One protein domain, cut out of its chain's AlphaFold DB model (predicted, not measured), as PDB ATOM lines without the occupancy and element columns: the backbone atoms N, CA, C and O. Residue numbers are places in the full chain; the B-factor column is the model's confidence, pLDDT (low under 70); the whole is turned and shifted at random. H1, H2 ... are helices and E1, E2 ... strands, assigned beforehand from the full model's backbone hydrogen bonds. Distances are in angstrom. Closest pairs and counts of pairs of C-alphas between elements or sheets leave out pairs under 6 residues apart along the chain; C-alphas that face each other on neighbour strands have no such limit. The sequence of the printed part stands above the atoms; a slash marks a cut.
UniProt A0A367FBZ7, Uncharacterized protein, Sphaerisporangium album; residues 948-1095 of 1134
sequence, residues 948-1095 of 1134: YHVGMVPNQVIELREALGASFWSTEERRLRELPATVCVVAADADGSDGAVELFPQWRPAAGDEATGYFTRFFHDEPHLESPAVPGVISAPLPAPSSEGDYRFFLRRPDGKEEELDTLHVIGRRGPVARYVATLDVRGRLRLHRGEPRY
ATOM      1  N   TYR A 948     136.628 134.512 102.116       93.88
ATOM      2  CA  TYR A 948     136.471 134.266 100.684       93.88
ATOM      3  C   TYR A 948     135.241 134.971 100.125       93.88
ATOM      4  O   TYR A 948     134.216 135.077 100.797       93.88
ATOM      5  N   HIS A 949     135.332 135.413  98.877       92.00
ATOM      6  CA  HIS A 949     134.195 135.878  98.096       92.00
ATOM      7  C   HIS A 949     133.620 134.701  97.297       92.00
ATOM      8  O   HIS A 949     134.333 134.051  96.536       92.00
ATOM      9  N   VAL A 950     132.333 134.407  97.495       88.94
ATOM     10  CA  VAL A 950     131.620 133.265  96.885       88.94
ATOM     11  C   VAL A 950     130.348 133.719  96.165       88.94
ATOM     12  O   VAL A 950     129.291 133.097  96.294       88.94
ATOM     13  N   GLY A 951     130.447 134.845  95.449       74.81
ATOM     14  CA  GLY A 951     129.317 135.512  94.804       74.81
ATOM     15  C   GLY A 951     128.396 134.588  94.001       74.81
ATOM     16  O   GLY A 951     128.779 133.511  93.546       74.81
ATOM     17  N   MET A 952     127.142 135.009  93.842       64.19
ATOM     18  CA  MET A 952     126.126 134.225  93.137       64.19
ATOM     19  C   MET A 952     126.460 134.131  91.643       64.19
ATOM     20  O   MET A 952     126.287 135.104  90.910       64.19
ATOM     21  N   VAL A 953     126.874 132.951  91.181       64.06
ATOM     22  CA  VAL A 953     126.889 132.624  89.750       64.06
ATOM     23  C   VAL A 953     125.511 132.043  89.398       64.06
ATOM     24  O   VAL A 953     125.119 131.024  89.976       64.06
ATOM     25  N   PRO A 954     124.721 132.685  88.514       56.53
ATOM     26  CA  PRO A 954     123.412 132.168  88.120       56.53
ATOM     27  C   PRO A 954     123.525 130.731  87.590       56.53
ATOM     28  O   PRO A 954     124.407 130.448  86.783       56.53
ATOM     29  N   ASN A 955     122.629 129.839  88.027       62.81
ATOM     30  CA  ASN A 955     122.572 128.418  87.643       62.81
ATOM     31  C   ASN A 955     123.779 127.550  88.074       62.81
ATOM     32  O   ASN A 955     124.016 126.504  87.480       62.81
ATOM     33  N   GLN A 956     124.530 127.952  89.109       74.56
ATOM     34  CA  GLN A 956     125.600 127.136  89.720       74.56
ATOM     35  C   GLN A 956     125.463 127.007  91.248       74.56
ATOM     36  O   GLN A 956     126.454 126.856  91.970       74.56
ATOM     37  N   VAL A 957     124.231 127.103  91.757       85.19
ATOM     38  CA  VAL A 957     123.924 127.027  93.191       85.19
ATOM     39  C   VAL A 957     122.825 126.002  93.429       85.19
ATOM     40  O   VAL A 957     121.748 126.119  92.855       85.19
ATOM     41  N   ILE A 958     123.088 125.050  94.321       88.94
ATOM     42  CA  ILE A 958     122.122 124.064  94.806       88.94
ATOM     43  C   ILE A 958     121.728 124.450  96.237       88.94
ATOM     44  O   ILE A 958     122.579 124.591  97.121       88.94
ATOM     45  N   GLU A 959     120.430 124.619  96.477       89.50
ATOM     46  CA  GLU A 959     119.873 124.930  97.796       89.50
ATOM     47  C   GLU A 959     119.497 123.623  98.516       89.50
ATOM     48  O   GLU A 959     118.415 123.068  98.322       89.50
ATOM     49  N   LEU A 960     120.366 123.132  99.412       89.62
ATOM     50  CA  LEU A 960     120.135 121.866 100.132       89.62
ATOM     51  C   LEU A 960     118.858 121.876 100.974       89.62
ATOM     52  O   LEU A 960     118.371 120.823 101.374       89.62
ATOM     53  N   ARG A 961     118.309 123.052 101.279       84.62
ATOM     54  CA  ARG A 961     117.064 123.195 102.038       84.62
ATOM     55  C   ARG A 961     115.856 122.589 101.334       84.62
ATOM     56  O   ARG A 961     114.894 122.237 102.008       84.62
ATOM     57  N   GLU A 962     115.896 122.491 100.013       81.56
ATOM     58  CA  GLU A 962     114.815 121.887  99.233       81.56
ATOM     59  C   GLU A 962     114.863 120.356  99.313       81.56
ATOM     60  O   GLU A 962     113.818 119.717  99.424       81.56
ATOM     61  N   ALA A 963     116.068 119.781  99.373       83.12
ATOM     62  CA  ALA A 963     116.292 118.341  99.522       83.12
ATOM     63  C   ALA A 963     116.241 117.859 100.989       83.12
ATOM     64  O   ALA A 963     115.831 116.739 101.286       83.12
ATOM     65  N   LEU A 964     116.648 118.700 101.946       82.62
ATOM     66  CA  LEU A 964     116.710 118.366 103.370       82.62
ATOM     67  C   LEU A 964     115.500 118.916 104.134       82.62
ATOM     68  O   LEU A 964     115.219 120.112 104.123       82.62
ATOM     69  N   GLY A 965     114.831 118.058 104.908       80.81
ATOM     70  CA  GLY A 965     113.660 118.440 105.704       80.81
ATOM     71  C   GLY A 965     113.915 119.573 106.714       80.81
ATOM     72  O   GLY A 965     115.007 119.725 107.261       80.81
ATOM     73  N   ALA A 966     112.866 120.343 107.034       81.69
ATOM     74  CA  ALA A 966     112.937 121.529 107.900       81.69
ATOM     75  C   ALA A 966     113.508 121.279 109.315       81.69
ATOM     76  O   ALA A 966     113.948 122.223 109.968       81.69
ATOM     77  N   SER A 967     113.525 120.028 109.790       83.88
ATOM     78  CA  SER A 967     114.064 119.625 111.097       83.88
ATOM     79  C   SER A 967     115.575 119.834 111.247       83.88
ATOM     80  O   SER A 967     116.045 119.985 112.371       83.88
ATOM     81  N   PHE A 968     116.326 119.871 110.143       86.81
ATOM     82  CA  PHE A 968     117.785 120.051 110.151       86.81
ATOM     83  C   PHE A 968     118.218 121.522 110.185       86.81
ATOM     84  O   PHE A 968     119.405 121.832 110.117       86.81
ATOM     85  N   TRP A 969     117.258 122.439 110.316       86.75
ATOM     86  CA  TRP A 969     117.468 123.876 110.206       86.75
ATOM     87  C   TRP A 969     117.050 124.605 111.481       86.75
ATOM     88  O   TRP A 969     116.107 124.215 112.174       86.75
ATOM     89  N   SER A 970     117.721 125.712 111.787       81.56
ATOM     90  CA  SER A 970     117.272 126.634 112.822       81.56
ATOM     91  C   SER A 970     116.061 127.432 112.341       81.56
ATOM     92  O   SER A 970     116.018 127.947 111.222       81.56
ATOM     93  N   THR A 971     115.045 127.517 113.198       71.19
ATOM     94  CA  THR A 971     113.751 128.122 112.859       71.19
ATOM     95  C   THR A 971     113.852 129.643 112.708       71.19
ATOM     96  O   THR A 971     113.201 130.207 111.833       71.19
ATOM     97  N   GLU A 972     114.699 130.291 113.515       68.38
ATOM     98  CA  GLU A 972     114.897 131.749 113.522       68.38
ATOM     99  C   GLU A 972     115.994 132.211 112.550       68.38
ATOM    100  O   GLU A 972     115.781 133.154 111.795       68.38
ATOM    101  N   GLU A 973     117.145 131.529 112.509       65.44
ATOM    102  CA  GLU A 973     118.320 131.996 111.751       65.44
ATOM    103  C   GLU A 973     118.469 131.347 110.365       65.44
ATOM    104  O   GLU A 973     119.352 131.733 109.603       65.44
ATOM    105  N   ARG A 974     117.624 130.356 110.028       77.44
ATOM    106  CA  ARG A 974     117.708 129.564 108.783       77.44
ATOM    107  C   ARG A 974     119.100 128.962 108.541       77.44
ATOM    108  O   ARG A 974     119.562 128.885 107.407       77.44
ATOM    109  N   ARG A 975     119.759 128.532 109.617       85.88
ATOM    110  CA  ARG A 975     121.091 127.916 109.601       85.88
ATOM    111  C   ARG A 975     121.000 126.402 109.737       85.88
ATOM    112  O   ARG A 975     120.161 125.909 110.490       85.88
ATOM    113  N   LEU A 976     121.861 125.678 109.038       87.12
ATOM    114  CA  LEU A 976     121.992 124.233 109.135       87.12
ATOM    115  C   LEU A 976     122.462 123.864 110.550       87.12
ATOM    116  O   LEU A 976     123.421 124.441 111.061       87.12
ATOM    117  N   ARG A 977     121.757 122.930 111.193       85.88
ATOM    118  CA  ARG A 977     122.085 122.395 112.526       85.88
ATOM    119  C   ARG A 977     122.789 121.046 112.460       85.88
ATOM    120  O   ARG A 977     123.540 120.712 113.362       85.88
ATOM    121  N   GLU A 978     122.494 120.270 111.428       88.88
ATOM    122  CA  GLU A 978     123.031 118.933 111.196       88.88
ATOM    123  C   GLU A 978     123.033 118.689 109.685       88.88
ATOM    124  O   GLU A 978     122.087 119.086 109.000       88.88
ATOM    125  N   LEU A 979     124.063 118.016 109.169       90.12
ATOM    126  CA  LEU A 979     124.072 117.465 107.817       90.12
ATOM    127  C   LEU A 979     123.871 115.938 107.909       90.12
ATOM    128  O   LEU A 979     124.819 115.219 108.234       90.12
ATOM    129  N   PRO A 980     122.651 115.422 107.660       89.06
ATOM    130  CA  PRO A 980     122.296 114.030 107.957       89.06
ATOM    131  C   PRO A 980     122.789 113.013 106.911       89.06
ATOM    132  O   PRO A 980     122.600 111.810 107.100       89.06
ATOM    133  N   ALA A 981     123.374 113.477 105.806       90.81
ATOM    134  CA  ALA A 981     123.848 112.671 104.683       90.81
ATOM    135  C   ALA A 981     125.158 113.251 104.130       90.81
ATOM    136  O   ALA A 981     125.409 114.444 104.265       90.81
ATOM    137  N   THR A 982     125.980 112.416 103.506       93.19
ATOM    138  CA  THR A 982     127.200 112.861 102.825       93.19
ATOM    139  C   THR A 982     126.831 113.482 101.478       93.19
ATOM    140  O   THR A 982     126.020 112.906 100.756       93.19
ATOM    141  N   VAL A 983     127.418 114.625 101.116       93.75
ATOM    142  CA  VAL A 983     127.283 115.199  99.765       93.75
ATOM    143  C   VAL A 983     128.369 114.609  98.869       93.75
ATOM    144  O   VAL A 983     129.557 114.721  99.180       93.75
ATOM    145  N   CYS A 984     127.962 114.011  97.756       91.88
ATOM    146  CA  CYS A 984     128.836 113.362  96.784       91.88
ATOM    147  C   CYS A 984     128.691 113.995  95.394       91.88
ATOM    148  O   CYS A 984     127.676 114.627  95.089       91.88
ATOM    149  N   VAL A 985     129.706 113.797  94.553       90.75
ATOM    150  CA  VAL A 985     129.716 114.228  93.150       90.75
ATOM    151  C   VAL A 985     130.290 113.147  92.243       90.75
ATOM    152  O   VAL A 985     131.182 112.396  92.642       90.75
ATOM    153  N   VAL A 986     129.810 113.099  91.006       86.75
ATOM    154  CA  VAL A 986     130.357 112.264  89.934       86.75
ATOM    155  C   VAL A 986     130.298 113.026  88.604       86.75
ATOM    156  O   VAL A 986     129.455 113.911  88.435       86.75
ATOM    157  N   ALA A 987     131.198 112.717  87.667       74.75
ATOM    158  CA  ALA A 987     131.051 113.164  86.282       74.75
ATOM    159  C   ALA A 987     129.780 112.537  85.683       74.75
ATOM    160  O   ALA A 987     129.525 111.354  85.911       74.75
ATOM    161  N   ALA A 988     128.972 113.306  84.950       61.75
ATOM    162  CA  ALA A 988     127.661 112.834  84.485       61.75
ATOM    163  C   ALA A 988     127.712 111.583  83.580       61.75
ATOM    164  O   ALA A 988     126.758 110.811  83.584       61.75
ATOM    165  N   ASP A 989     128.832 111.347  82.884       60.78
ATOM    166  CA  ASP A 989     129.010 110.225  81.944       60.78
ATOM    167  C   ASP A 989     129.424 108.902  82.624       60.78
ATOM    168  O   ASP A 989     129.598 107.890  81.947       60.78
ATOM    169  N   ALA A 990     129.625 108.883  83.948       56.28
ATOM    170  CA  ALA A 990     129.956 107.655  84.670       56.28
ATOM    171  C   ALA A 990     128.697 106.801  84.914       56.28
ATOM    172  O   ALA A 990     127.720 107.267  85.510       56.28
ATOM    173  N   ASP A 991     128.735 105.531  84.497       46.12
ATOM    174  CA  ASP A 991     127.649 104.574  84.727       46.12
ATOM    175  C   ASP A 991     127.513 104.245  86.229       46.12
ATOM    176  O   ASP A 991     128.333 103.551  86.829       46.12
ATOM    177  N   GLY A 992     126.430 104.720  86.853       54.41
ATOM    178  CA  GLY A 992     126.109 104.444  88.258       54.41
ATOM    179  C   GLY A 992     126.769 105.398  89.264       54.41
ATOM    180  O   GLY A 992     127.012 106.567  88.977       54.41
ATOM    181  N   SER A 993     126.960 104.933  90.501       54.75
ATOM    182  CA  SER A 993     127.636 105.669  91.588       54.75
ATOM    183  C   SER A 993     129.126 105.316  91.700       54.75
ATOM    184  O   SER A 993     129.779 105.689  92.680       54.75
ATOM    185  N   ASP A 994     129.642 104.528  90.752       55.53
ATOM    186  CA  ASP A 994     131.022 104.058  90.743       55.53
ATOM    187  C   ASP A 994     131.956 105.227  90.388       55.53
ATOM    188  O   ASP A 994     131.687 106.001  89.472       55.53
ATOM    189  N   GLY A 995     133.008 105.433  91.183       65.38
ATOM    190  CA  GLY A 995     133.888 106.607  91.057       65.38
ATOM    191  C   GLY A 995     133.365 107.914  91.679       65.38
ATOM    192  O   GLY A 995     133.989 108.961  91.501       65.38
ATOM    193  N   ALA A 996     132.258 107.890  92.433       79.94
ATOM    194  CA  ALA A 996     131.761 109.078  93.132       79.94
ATOM    195  C   ALA A 996     132.719 109.570  94.233       79.94
ATOM    196  O   ALA A 996     133.155 108.800  95.094       79.94
ATOM    197  N   VAL A 997     132.976 110.879  94.259       87.06
ATOM    198  CA  VAL A 997     133.841 111.538  95.246       87.06
ATOM    199  C   VAL A 997     132.994 112.143  96.364       87.06
ATOM    200  O   VAL A 997     132.029 112.868  96.118       87.06
ATOM    201  N   GLU A 998     133.354 111.851  97.613       91.25
ATOM    202  CA  GLU A 998     132.775 112.490  98.797       91.25
ATOM    203  C   GLU A 998     133.315 113.919  98.952       91.25
ATOM    204  O   GLU A 998     134.522 114.125  99.069       91.25
ATOM    205  N   LEU A 999     132.416 114.908  98.953       91.25
ATOM    206  CA  LEU A 999     132.771 116.324  99.079       91.25
ATOM    207  C   LEU A 999     132.603 116.842 100.505       91.25
ATOM    208  O   LEU A 999     133.493 117.515 101.023       91.25
ATOM    209  N   PHE A1000     131.457 116.545 101.124       94.12
ATOM    210  CA  PHE A1000     131.112 117.031 102.459       94.12
ATOM    211  C   PHE A1000     130.568 115.876 103.313       94.12
ATOM    212  O   PHE A1000     129.465 115.394 103.031       94.12
ATOM    213  N   PRO A1001     131.311 115.422 104.342       92.38
ATOM    214  CA  PRO A1001     130.888 114.324 105.207       92.38
ATOM    215  C   PRO A1001     129.691 114.720 106.064       92.38
ATOM    216  O   PRO A1001     129.457 115.904 106.317       92.38
ATOM    217  N   GLN A1002     128.975 113.726 106.590       90.69
ATOM    218  CA  GLN A1002     127.913 113.945 107.577       90.69
ATOM    219  C   GLN A1002     128.405 114.791 108.758       90.69
ATOM    220  O   GLN A1002     129.507 114.596 109.273       90.69
ATOM    221  N   TRP A1003     127.550 115.695 109.229       90.19
ATOM    222  CA  TRP A1003     127.859 116.591 110.337       90.19
ATOM    223  C   TRP A1003     126.810 116.473 111.430       90.19
ATOM    224  O   TRP A1003     125.673 116.896 111.236       90.19
ATOM    225  N   ARG A1004     127.205 115.927 112.583       85.94
ATOM    226  CA  ARG A1004     126.368 115.808 113.786       85.94
ATOM    227  C   ARG A1004     127.057 116.476 114.975       85.94
ATOM    228  O   ARG A1004     127.839 115.807 115.650       85.94
ATOM    229  N   PRO A1005     126.819 117.774 115.220       83.00
ATOM    230  CA  PRO A1005     127.436 118.463 116.349       83.00
ATOM    231  C   PRO A1005     126.909 117.915 117.683       83.00
ATOM    232  O   PRO A1005     125.719 117.613 117.814       83.00
ATOM    233  N   ALA A1006     127.778 117.795 118.690       80.12
ATOM    234  CA  ALA A1006     127.353 117.512 120.054       80.12
ATOM    235  C   ALA A1006     126.650 118.736 120.669       80.12
ATOM    236  O   ALA A1006     126.754 119.864 120.184       80.12
ATOM    237  N   ALA A1007     125.908 118.528 121.760       72.81
ATOM    238  CA  ALA A1007     125.238 119.624 122.453       72.81
ATOM    239  C   ALA A1007     126.267 120.642 122.984       72.81
ATOM    240  O   ALA A1007     127.000 120.343 123.924       72.81
ATOM    241  N   GLY A1008     126.287 121.842 122.395       67.88
ATOM    242  CA  GLY A1008     127.225 122.918 122.735       67.88
ATOM    243  C   GLY A1008     128.376 123.113 121.741       67.88
ATOM    244  O   GLY A1008     129.110 124.085 121.896       67.88
ATOM    245  N   ASP A1009     128.515 122.257 120.724       75.44
ATOM    246  CA  ASP A1009     129.515 122.447 119.669       75.44
ATOM    247  C   ASP A1009     129.151 123.638 118.776       75.44
ATOM    248  O   ASP A1009     128.018 123.771 118.299       75.44
ATOM    249  N   GLU A1010     130.130 124.498 118.509       72.38
ATOM    250  CA  GLU A1010     129.965 125.575 117.544       72.38
ATOM    251  C   GLU A1010     130.013 125.037 116.109       72.38
ATOM    252  O   GLU A1010     130.848 124.202 115.749       72.38
ATOM    253  N   ALA A1011     129.161 125.589 115.241       75.12
ATOM    254  CA  ALA A1011     129.144 125.260 113.814       75.12
ATOM    255  C   ALA A1011     130.497 125.515 113.114       75.12
ATOM    256  O   ALA A1011     130.792 124.904 112.089       75.12
ATOM    257  N   THR A1012     131.337 126.369 113.699       73.94
ATOM    258  CA  THR A1012     132.691 126.720 113.247       73.94
ATOM    259  C   THR A1012     133.667 125.537 113.248       73.94
ATOM    260  O   THR A1012     134.655 125.574 112.516       73.94
ATOM    261  N   GLY A1013     133.390 124.464 114.003       81.31
ATOM    262  CA  GLY A1013     134.201 123.240 113.981       81.31
ATOM    263  C   GLY A1013     134.102 122.459 112.664       81.31
ATOM    264  O   GLY A1013     135.074 121.832 112.249       81.31
ATOM    265  N   TYR A1014     132.951 122.528 111.986       87.75
ATOM    266  CA  TYR A1014     132.741 121.940 110.656       87.75
ATOM    267  C   TYR A1014     132.921 122.989 109.551       87.75
ATOM    268  O   TYR A1014     133.638 122.780 108.573       87.75
ATOM    269  N   PHE A1015     132.320 124.165 109.741       91.44
ATOM    270  CA  PHE A1015     132.432 125.309 108.843       91.44
ATOM    271  C   PHE A1015     133.654 126.162 109.200       91.44
ATOM    272  O   PHE A1015     133.555 127.201 109.851       91.44
ATOM    273  N   THR A1016     134.826 125.691 108.777       89.81
ATOM    274  CA  THR A1016     136.140 126.245 109.150       89.81
ATOM    275  C   THR A1016     136.558 127.507 108.379       89.81
ATOM    276  O   THR A1016     137.660 128.026 108.593       89.81
ATOM    277  N   ARG A1017     135.724 127.992 107.451       93.88
ATOM    278  CA  ARG A1017     135.962 129.168 106.596       93.88
ATOM    279  C   ARG A1017     134.838 130.190 106.742       93.88
ATOM    280  O   ARG A1017     133.756 129.868 107.220       93.88
ATOM    281  N   PHE A1018     135.085 131.415 106.286       95.00
ATOM    282  CA  PHE A1018     134.081 132.479 106.236       95.00
ATOM    283  C   PHE A1018     133.952 133.024 104.819       95.00
ATOM    284  O   PHE A1018     134.950 133.255 104.134       95.00
ATOM    285  N   PHE A1019     132.710 133.231 104.409       94.81
ATOM    286  CA  PHE A1019     132.303 133.556 103.055       94.81
ATOM    287  C   PHE A1019     131.531 134.872 103.003       94.81
ATOM    288  O   PHE A1019     130.777 135.191 103.921       94.81
ATOM    289  N   HIS A1020     131.682 135.586 101.893       94.06
ATOM    290  CA  HIS A1020     130.980 136.820 101.562       94.06
ATOM    291  C   HIS A1020     130.299 136.659 100.211       94.06
ATOM    292  O   HIS A1020     130.929 136.209  99.254       94.06
ATOM    293  N   ASP A1021     129.016 137.009 100.127       89.94
ATOM    294  CA  ASP A1021     128.291 136.964  98.850       89.94
ATOM    295  C   ASP A1021     128.644 138.191  97.982       89.94
ATOM    296  O   ASP A1021     128.711 138.090  96.757       89.94
ATOM    297  N   GLU A1022     128.942 139.332  98.611       89.88
ATOM    298  CA  GLU A1022     129.286 140.583  97.932       89.88
ATOM    299  C   GLU A1022     130.779 140.918  98.099       89.88
ATOM    300  O   GLU A1022     131.358 140.666  99.160       89.88
ATOM    301  N   PRO A1023     131.429 141.513  97.084       85.75
ATOM    302  CA  PRO A1023     132.865 141.791  97.124       85.75
ATOM    303  C   PRO A1023     133.238 142.987  98.018       85.75
ATOM    304  O   PRO A1023     134.412 143.198  98.300       85.75
ATOM    305  N   HIS A1024     132.274 143.798  98.462       88.62
ATOM    306  CA  HIS A1024     132.550 144.989  99.269       88.62
ATOM    307  C   HIS A1024     132.826 144.657 100.747       88.62
ATOM    308  O   HIS A1024     132.289 143.695 101.298       88.62
ATOM    309  N   LEU A1025     133.595 145.515 101.429       89.50
ATOM    310  CA  LEU A1025     134.060 145.285 102.809       89.50
ATOM    311  C   LEU A1025     132.962 145.327 103.892       89.50
ATOM    312  O   LEU A1025     133.196 144.925 105.027       89.50
ATOM    313  N   GLU A1026     131.756 145.785 103.554       88.69
ATOM    314  CA  GLU A1026     130.588 145.758 104.455       88.69
ATOM    315  C   GLU A1026     129.776 144.450 104.377       88.69
ATOM    316  O   GLU A1026     128.777 144.302 105.082       88.69
ATOM    317  N   SER A1027     130.164 143.507 103.507       90.00
ATOM    318  CA  SER A1027     129.451 142.237 103.350       90.00
ATOM    319  C   SER A1027     129.477 141.436 104.664       90.00
ATOM    320  O   SER A1027     130.516 141.362 105.326       90.00
ATOM    321  N   PRO A1028     128.350 140.833 105.088       90.56
ATOM    322  CA  PRO A1028     128.328 140.001 106.280       90.56
ATOM    323  C   PRO A1028     129.044 138.670 106.031       90.56
ATOM    324  O   PRO A1028     128.781 137.982 105.045       90.56
ATOM    325  N   ALA A1029     129.891 138.267 106.980       92.19
ATOM    326  CA  ALA A1029     130.570 136.978 106.939       92.19
ATOM    327  C   ALA A1029     129.608 135.821 107.261       92.19
ATOM    328  O   ALA A1029     128.850 135.861 108.236       92.19
ATOM    329  N   VAL A1030     129.686 134.752 106.472       92.31
ATOM    330  CA  VAL A1030     128.891 133.530 106.626       92.31
ATOM    331  C   VAL A1030     129.828 132.331 106.794       92.31
ATOM    332  O   VAL A1030     130.666 132.112 105.923       92.31
ATOM    333  N   PRO A1031     129.715 131.531 107.870       93.25
ATOM    334  CA  PRO A1031     130.518 130.320 108.018       93.25
ATOM    335  C   PRO A1031     130.276 129.322 106.877       93.25
ATOM    336  O   PRO A1031     129.130 129.097 106.477       93.25
ATOM    337  N   GLY A1032     131.347 128.703 106.387       93.81
ATOM    338  CA  GLY A1032     131.308 127.709 105.325       93.81
ATOM    339  C   GLY A1032     132.527 126.784 105.280       93.81
ATOM    340  O   GLY A1032     133.419 126.849 106.125       93.81
ATOM    341  N   VAL A1033     132.544 125.887 104.299       93.75
ATOM    342  CA  VAL A1033     133.608 124.908 104.043       93.75
ATOM    343  C   VAL A1033     133.845 124.779 102.534       93.75
ATOM    344  O   VAL A1033     132.922 124.943 101.735       93.75
ATOM    345  N   ILE A1034     135.097 124.529 102.144       92.44
ATOM    346  CA  ILE A1034     135.534 124.321 100.756       92.44
ATOM    347  C   ILE A1034     135.892 122.836 100.617       92.44
ATOM    348  O   ILE A1034     136.567 122.298 101.496       92.44
ATOM    349  N   SER A1035     135.419 122.174  99.563       91.38
ATOM    350  CA  SER A1035     135.708 120.761  99.306       91.38
ATOM    351  C   SER A1035     137.145 120.546  98.823       91.38
ATOM    352  O   SER A1035     137.855 121.485  98.457       91.38
ATOM    353  N   ALA A1036     137.554 119.280  98.737       85.56
ATOM    354  CA  ALA A1036     138.677 118.896  97.887       85.56
ATOM    355  C   ALA A1036     138.372 119.192  96.395       85.56
ATOM    356  O   ALA A1036     137.198 119.374  96.042       85.56
ATOM    357  N   PRO A1037     139.394 119.234  95.516       83.12
ATOM    358  CA  PRO A1037     139.190 119.315  94.072       83.12
ATOM    359  C   PRO A1037     138.253 118.216  93.561       83.12
ATOM    360  O   PRO A1037     138.379 117.053  93.945       83.12
ATOM    361  N   LEU A1038     137.321 118.600  92.694       85.38
ATOM    362  CA  LEU A1038     136.388 117.701  92.029       85.38
ATOM    363  C   LEU A1038     137.111 116.849  90.970       85.38
ATOM    364  O   LEU A1038     138.155 117.267  90.455       85.38
ATOM    365  N   PRO A1039     136.551 115.676  90.609       79.12
ATOM    366  CA  PRO A1039     137.023 114.907  89.457       79.12
ATOM    367  C   PRO A1039     136.894 115.722  88.161       79.12
ATOM    368  O   PRO A1039     136.252 116.772  88.146       79.12
ATOM    369  N   ALA A1040     137.487 115.257  87.059       74.69
ATOM    370  CA  ALA A1040     137.253 115.878  85.753       74.69
ATOM    371  C   ALA A1040     135.742 115.884  85.431       74.69
ATOM    372  O   ALA A1040     135.058 114.922  85.790       74.69
ATOM    373  N   PRO A1041     135.206 116.953  84.812       75.00
ATOM    374  CA  PRO A1041     133.806 116.972  84.410       75.00
ATOM    375  C   PRO A1041     133.555 115.944  83.301       75.00
ATOM    376  O   PRO A1041     134.495 115.409  82.708       75.00
ATOM    377  N   SER A1042     132.280 115.682  83.015       73.00
ATOM    378  CA  SER A1042     131.891 114.847  81.878       73.00
ATOM    379  C   SER A1042     132.395 115.416  80.540       73.00
ATOM    380  O   SER A1042     132.842 116.565  80.470       73.00
ATOM    381  N   SER A1043     132.308 114.636  79.462       66.38
ATOM    382  CA  SER A1043     132.658 115.103  78.112       66.38
ATOM    383  C   SER A1043     131.816 116.307  77.666       66.38
ATOM    384  O   SER A1043     132.318 117.177  76.951       66.38
ATOM    385  N   GLU A1044     130.577 116.400  78.156       69.56
ATOM    386  CA  GLU A1044     129.683 117.546  77.963       69.56
ATOM    387  C   GLU A1044     129.908 118.671  78.984       69.56
ATOM    388  O   GLU A1044     129.404 119.771  78.787       69.56
ATOM    389  N   GLY A1045     130.716 118.458  80.027       77.12
ATOM    390  CA  GLY A1045     131.003 119.461  81.054       77.12
ATOM    391  C   GLY A1045     130.109 119.377  82.293       77.12
ATOM    392  O   GLY A1045     130.002 120.359  83.017       77.12
ATOM    393  N   ASP A1046     129.478 118.237  82.569       85.19
ATOM    394  CA  ASP A1046     128.468 118.116  83.623       85.19
ATOM    395  C   ASP A1046     128.976 117.403  84.886       85.19
ATOM    396  O   ASP A1046     129.680 116.383  84.832       85.19
ATOM    397  N   TYR A1047     128.550 117.921  86.041       88.00
ATOM    398  CA  TYR A1047     128.698 117.303  87.359       88.00
ATOM    399  C   TYR A1047     127.340 116.968  87.958       88.00
ATOM    400  O   TYR A1047     126.510 117.857  88.144       88.00
ATOM    401  N   ARG A1048     127.154 115.714  88.366       90.44
ATOM    402  CA  ARG A1048     125.946 115.262  89.062       90.44
ATOM    403  C   ARG A1048     126.195 115.192  90.566       90.44
ATOM    404  O   ARG A1048     127.105 114.489  91.011       90.44
ATOM    405  N   PHE A1049     125.386 115.907  91.345       92.12
ATOM    406  CA  PHE A1049     125.465 115.953  92.807       92.12
ATOM    407  C   PHE A1049     124.347 115.135  93.444       92.12
ATOM    408  O   PHE A1049     123.206 115.156  92.988       92.12
ATOM    409  N   PHE A1050     124.650 114.447  94.543       92.19
ATOM    410  CA  PHE A1050     123.665 113.649  95.274       92.19
ATOM    411  C   PHE A1050     124.014 113.518  96.761       92.19
ATOM    412  O   PHE A1050     125.149 113.744  97.187       92.19
ATOM    413  N   LEU A1051     123.020 113.155  97.567       92.75
ATOM    414  CA  LEU A1051     123.152 112.844  98.986       92.75
ATOM    415  C   LEU A1051     123.257 111.337  99.186       92.75
ATOM    416  O   LEU A1051     122.380 110.604  98.741       92.75
ATOM    417  N   ARG A1052     124.259 110.876  99.937       91.81
ATOM    418  CA  ARG A1052     124.389 109.483 100.385       91.81
ATOM    419  C   ARG A1052     124.066 109.371 101.873       91.81
ATOM    420  O   ARG A1052     124.784 109.890 102.733       91.81
ATOM    421  N   ARG A1053     122.956 108.705 102.194       88.88
ATOM    422  CA  ARG A1053     122.487 108.493 103.572       88.88
ATOM    423  C   ARG A1053     123.262 107.359 104.265       88.88
ATOM    424  O   ARG A1053     123.827 106.504 103.586       88.88
ATOM    425  N   PRO A1054     123.261 107.288 105.615       85.50
ATOM    426  CA  PRO A1054     123.926 106.207 106.353       85.50
ATOM    427  C   PRO A1054     123.440 104.793 105.998       85.50
ATOM    428  O   PRO A1054     124.168 103.829 106.203       85.50
ATOM    429  N   ASP A1055     122.208 104.662 105.496       85.88
ATOM    430  CA  ASP A1055     121.620 103.396 105.044       85.88
ATOM    431  C   ASP A1055     122.020 103.022 103.603       85.88
ATOM    432  O   ASP A1055     121.518 102.036 103.065       85.88
ATOM    433  N   GLY A1056     122.913 103.800 102.982       82.75
ATOM    434  CA  GLY A1056     123.407 103.600 101.621       82.75
ATOM    435  C   GLY A1056     122.473 104.118 100.529       82.75
ATOM    436  O   GLY A1056     122.800 103.977  99.355       82.75
ATOM    437  N   LYS A1057     121.325 104.716 100.873       86.81
ATOM    438  CA  LYS A1057     120.429 105.304  99.869       86.81
ATOM    439  C   LYS A1057     121.002 106.597  99.315       86.81
ATOM    440  O   LYS A1057     121.434 107.465 100.078       86.81
ATOM    441  N   GLU A1058     120.926 106.724  97.998       89.44
ATOM    442  CA  GLU A1058     121.338 107.913  97.263       89.44
ATOM    443  C   GLU A1058     120.109 108.706  96.795       89.44
ATOM    444  O   GLU A1058     119.113 108.130  96.355       89.44
ATOM    445  N   GLU A1059     120.165 110.026  96.945       89.56
ATOM    446  CA  GLU A1059     119.120 110.972  96.547       89.56
ATOM    447  C   GLU A1059     119.766 112.076  95.710       89.56
ATOM    448  O   GLU A1059     120.620 112.811  96.205       89.56
ATOM    449  N   GLU A1060     119.407 112.158  94.430       88.62
ATOM    450  CA  GLU A1060     119.969 113.151  93.512       88.62
ATOM    451  C   GLU A1060     119.567 114.571  93.926       88.62
ATOM    452  O   GLU A1060     118.415 114.818  94.281       88.62
ATOM    453  N   LEU A1061     120.538 115.486  93.912       89.38
ATOM    454  CA  LEU A1061     120.336 116.896  94.232       89.38
ATOM    455  C   LEU A1061     120.067 117.699  92.962       89.38
ATOM    456  O   LEU A1061     118.987 118.260  92.816       89.38
ATOM    457  N   ASP A1062     121.067 117.772  92.082       89.38
ATOM    458  CA  ASP A1062     121.005 118.492  90.810       89.38
ATOM    459  C   ASP A1062     122.224 118.140  89.936       89.38
ATOM    460  O   ASP A1062     123.216 117.581  90.424       89.38
ATOM    461  N   THR A1063     122.177 118.531  88.662       87.88
ATOM    462  CA  THR A1063     123.316 118.486  87.738       87.88
ATOM    463  C   THR A1063     123.748 119.903  87.373       87.88
ATOM    464  O   THR A1063     122.953 120.705  86.886       87.88
ATOM    465  N   LEU A1064     125.023 120.223  87.603       86.75
ATOM    466  CA  LEU A1064     125.604 121.522  87.266       86.75
ATOM    467  C   LEU A1064     126.514 121.403  86.047       86.75
ATOM    468  O   LEU A1064     127.463 120.619  86.049       86.75
ATOM    469  N   HIS A1065     126.254 122.245  85.049       84.12
ATOM    470  CA  HIS A1065     127.065 122.356  83.842       84.12
ATOM    471  C   HIS A1065     128.191 123.383  84.017       84.12
ATOM    472  O   HIS A1065     127.971 124.515  84.474       84.12
ATOM    473  N   VAL A1066     129.401 123.017  83.601       77.69
ATOM    474  CA  VAL A1066     130.563 123.902  83.524       77.69
ATOM    475  C   VAL A1066     131.046 124.036  82.086       77.69
ATOM    476  O   VAL A1066     131.153 123.067  81.343       77.69
ATOM    477  N   ILE A1067     131.391 125.261  81.686       65.12
ATOM    478  CA  ILE A1067     131.924 125.510  80.345       65.12
ATOM    479  C   ILE A1067     133.320 124.885  80.262       65.12
ATOM    480  O   ILE A1067     134.285 125.425  80.811       65.12
ATOM    481  N   GLY A1068     133.433 123.768  79.545       55.09
ATOM    482  CA  GLY A1068     134.707 123.140  79.222       55.09
ATOM    483  C   GLY A1068     135.558 124.060  78.345       55.09
ATOM    484  O   GLY A1068     135.425 124.078  77.123       55.09
ATOM    485  N   ARG A1069     136.453 124.849  78.946       48.28
ATOM    486  CA  ARG A1069     137.574 125.419  78.190       48.28
ATOM    487  C   ARG A1069     138.616 124.325  77.998       48.28
ATOM    488  O   ARG A1069     138.944 123.611  78.939       48.28
ATOM    489  N   ARG A1070     139.117 124.195  76.765       41.38
ATOM    490  CA  ARG A1070     140.188 123.256  76.409       41.38
ATOM    491  C   ARG A1070     141.378 123.462  77.351       41.38
ATOM    492  O   ARG A1070     141.981 124.528  77.337       41.38
ATOM    493  N   GLY A1071     141.685 122.447  78.152       44.91
ATOM    494  CA  GLY A1071     142.866 122.398  79.009       44.91
ATOM    495  C   GLY A1071     142.678 121.418  80.176       44.91
ATOM    496  O   GLY A1071     141.628 121.446  80.816       44.91
ATOM    497  N   PRO A1072     143.670 120.572  80.509       43.81
ATOM    498  CA  PRO A1072     143.597 119.596  81.610       43.81
ATOM    499  C   PRO A1072     143.579 120.217  83.029       43.81
ATOM    500  O   PRO A1072     143.728 119.502  84.019       43.81
ATOM    501  N   VAL A1073     143.419 121.542  83.150       47.81
ATOM    502  CA  VAL A1073     143.681 122.325  84.378       47.81
ATOM    503  C   VAL A1073     142.444 122.971  84.988       47.81
ATOM    504  O   VAL A1073     142.555 123.555  86.064       47.81
ATOM    505  N   ALA A1074     141.270 122.875  84.355       56.75
ATOM    506  CA  ALA A1074     140.038 123.379  84.958       56.75
ATOM    507  C   ALA A1074     139.657 122.487  86.154       56.75
ATOM    508  O   ALA A1074     138.864 121.556  86.045       56.75
ATOM    509  N   ARG A1075     140.292 122.742  87.299       72.75
ATOM    510  CA  ARG A1075     139.978 122.128  88.585       72.75
ATOM    511  C   ARG A1075     138.789 122.862  89.158       72.75
ATOM    512  O   ARG A1075     138.829 124.083  89.266       72.75
ATOM    513  N   TYR A1076     137.764 122.126  89.543       82.00
ATOM    514  CA  TYR A1076     136.608 122.701  90.209       82.00
ATOM    515  C   TYR A1076     136.647 122.360  91.691       82.00
ATOM    516  O   TYR A1076     137.154 121.310  92.080       82.00
ATOM    517  N   VAL A1077     136.120 123.243  92.527       87.62
ATOM    518  CA  VAL A1077     135.861 122.965  93.945       87.62
ATOM    519  C   VAL A1077     134.423 123.335  94.258       87.62
ATOM    520  O   VAL A1077     133.855 124.255  93.667       87.62
ATOM    521  N   ALA A1078     133.829 122.632  95.207       91.75
ATOM    522  CA  ALA A1078     132.536 122.986  95.746       91.75
ATOM    523  C   ALA A1078     132.711 123.748  97.060       91.75
ATOM    524  O   ALA A1078     133.655 123.529  97.821       91.75
ATOM    525  N   THR A1079     131.767 124.627  97.368       94.12
ATOM    526  CA  THR A1079     131.665 125.273  98.683       94.12
ATOM    527  C   THR A1079     130.292 125.036  99.267       94.12
ATOM    528  O   THR A1079     129.308 125.085  98.533       94.12
ATOM    529  N   LEU A1080     130.227 124.819 100.576       94.00
ATOM    530  CA  LEU A1080     128.984 124.682 101.322       94.00
ATOM    531  C   LEU A1080     128.986 125.670 102.486       94.00
ATOM    532  O   LEU A1080     129.917 125.681 103.290       94.00
ATOM    533  N   ASP A1081     127.952 126.503 102.584       93.06
ATOM    534  CA  ASP A1081     127.795 127.444 103.697       93.06
ATOM    535  C   ASP A1081     126.743 126.986 104.718       93.06
ATOM    536  O   ASP A1081     125.951 126.076 104.470       93.06
ATOM    537  N   VAL A1082     126.709 127.634 105.886       91.50
ATOM    538  CA  VAL A1082     125.763 127.301 106.964       91.50
ATOM    539  C   VAL A1082     124.297 127.568 106.586       91.50
ATOM    540  O   VAL A1082     123.394 127.167 107.311       91.50
ATOM    541  N   ARG A1083     124.016 128.239 105.463       90.25
ATOM    542  CA  ARG A1083     122.655 128.394 104.914       90.25
ATOM    543  C   ARG A1083     122.290 127.225 103.985       90.25
ATOM    544  O   ARG A1083     121.192 127.215 103.445       90.25
ATOM    545  N   GLY A1084     123.196 126.251 103.844       90.31
ATOM    546  CA  GLY A1084     123.138 125.068 102.987       90.31
ATOM    547  C   GLY A1084     123.105 125.379 101.500       90.31
ATOM    548  O   GLY A1084     122.492 124.642 100.731       90.31
ATOM    549  N   ARG A1085     123.788 126.453 101.100       91.19
ATOM    550  CA  ARG A1085     124.054 126.751  99.695       91.19
ATOM    551  C   ARG A1085     125.321 126.046  99.249       91.19
ATOM    552  O   ARG A1085     126.412 126.400  99.702       91.19
ATOM    553  N   LEU A1086     125.156 125.089  98.348       92.44
ATOM    554  CA  LEU A1086     126.234 124.407  97.650       92.44
ATOM    555  C   LEU A1086     126.532 125.165  96.351       92.44
ATOM    556  O   LEU A1086     125.638 125.343  95.530       92.44
ATOM    557  N   ARG A1087     127.766 125.640  96.169       90.81
ATOM    558  CA  ARG A1087     128.191 126.393  94.972       90.81
ATOM    559  C   ARG A1087     129.396 125.740  94.326       90.81
ATOM    560  O   ARG A1087     130.280 125.275  95.050       90.81
ATOM    561  N   LEU A1088     129.453 125.780  93.003       87.56
ATOM    562  CA  LEU A1088     130.583 125.299  92.218       87.56
ATOM    563  C   LEU A1088     131.491 126.465  91.817       87.56
ATOM    564  O   LEU A1088     131.011 127.496  91.355       87.56
ATOM    565  N   HIS A1089     132.800 126.296  91.989       82.75
ATOM    566  CA  HIS A1089     133.810 127.295  91.647       82.75
ATOM    567  C   HIS A1089     134.846 126.685  90.721       82.75
ATOM    568  O   HIS A1089     135.226 125.523  90.884       82.75
ATOM    569  N   ARG A1090     135.326 127.484  89.772       79.62
ATOM    570  CA  ARG A1090     136.500 127.153  88.967       79.62
ATOM    571  C   ARG A1090     137.746 127.632  89.711       79.62
ATOM    572  O   ARG A1090     137.851 128.815  90.014       79.62
ATOM    573  N   GLY A1091     138.673 126.724  89.991       77.19
ATOM    574  CA  GLY A1091     139.830 126.974  90.850       77.19
ATOM    575  C   GLY A1091     139.454 127.071  92.330       77.19
ATOM    576  O   GLY A1091     138.359 126.687  92.734       77.19
ATOM    577  N   GLU A1092     140.370 127.574  93.159       79.69
ATOM    578  CA  GLU A1092     140.023 127.934  94.539       79.69
ATOM    579  C   GLU A1092     139.102 129.166  94.558       79.69
ATOM    580  O   GLU A1092     139.275 130.061  93.725       79.69
ATOM    581  N   PRO A1093     138.168 129.287  95.525       86.75
ATOM    582  CA  PRO A1093     137.368 130.494  95.661       86.75
ATOM    583  C   PRO A1093     138.276 131.702  95.901       86.75
ATOM    584  O   PRO A1093     139.312 131.606  96.568       86.75
ATOM    585  N   ARG A1094     137.872 132.859  95.381       87.88
ATOM    586  CA  ARG A1094     138.641 134.094  95.550       87.88
ATOM    587  C   ARG A1094     138.636 134.550  96.993       87.88
ATOM    588  O   ARG A1094     137.667 134.340  97.723       87.88
ATOM    589  N   TYR A1095     139.700 135.234  97.391       92.44
ATOM    590  CA  TYR A1095     139.699 135.927  98.668       92.44
ATOM    591  C   TYR A1095     138.731 137.110  98.659       92.44
ATOM    592  O   TYR A1095     138.423 137.680  97.616       92.44
TER     593      TYR A1095
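Overview. This is residues 948 to 1095 of the 1134 residues of an uncharacterized protein of Sphaerisporangium album (UniProt A0A367FBZ7). Amid little regular structure, two twisted antiparallel sheets, E1-E9-E8-E5-E4 and E3-E2-E6-E7, cross as a sandwich. The printed part has 148 residues, 56 in one named helix and nine strands, E1, H1, E2 to E9: mostly strand. It is compact, radius of gyration of the C-alphas 15.4 A, spanning 45 by 43 by 22 A.

Arrangement. Start at E1, residues 957 to 959: N 958 is within hydrogen-bond range, 2.8 A, of O 1086 in E9, residues 1085 to 1090. H1, residues 960 to 963, is too short for O i to N i+4 pairs. The closest C-alphas of E3, residues 997 to 1000, and E5, residues 1030 to 1037, Leu 999 and Ser 1035, are 5.3 A apart.

Along the chain. Find C-alpha 957 at (123.924, 127.027, 93.191). E2 spans 982 to 987, E4 1017 to 1020, E6 1046 to 1052, E7 1058 to 1065, E8 1076 to 1081. E9 ends at (136.500, 127.153, 88.967).

Size, cuts and confidence. The printed part has no cut; links H1 to E2 and E3 to E4 are long. pLDDT is under 70 in 25 residues.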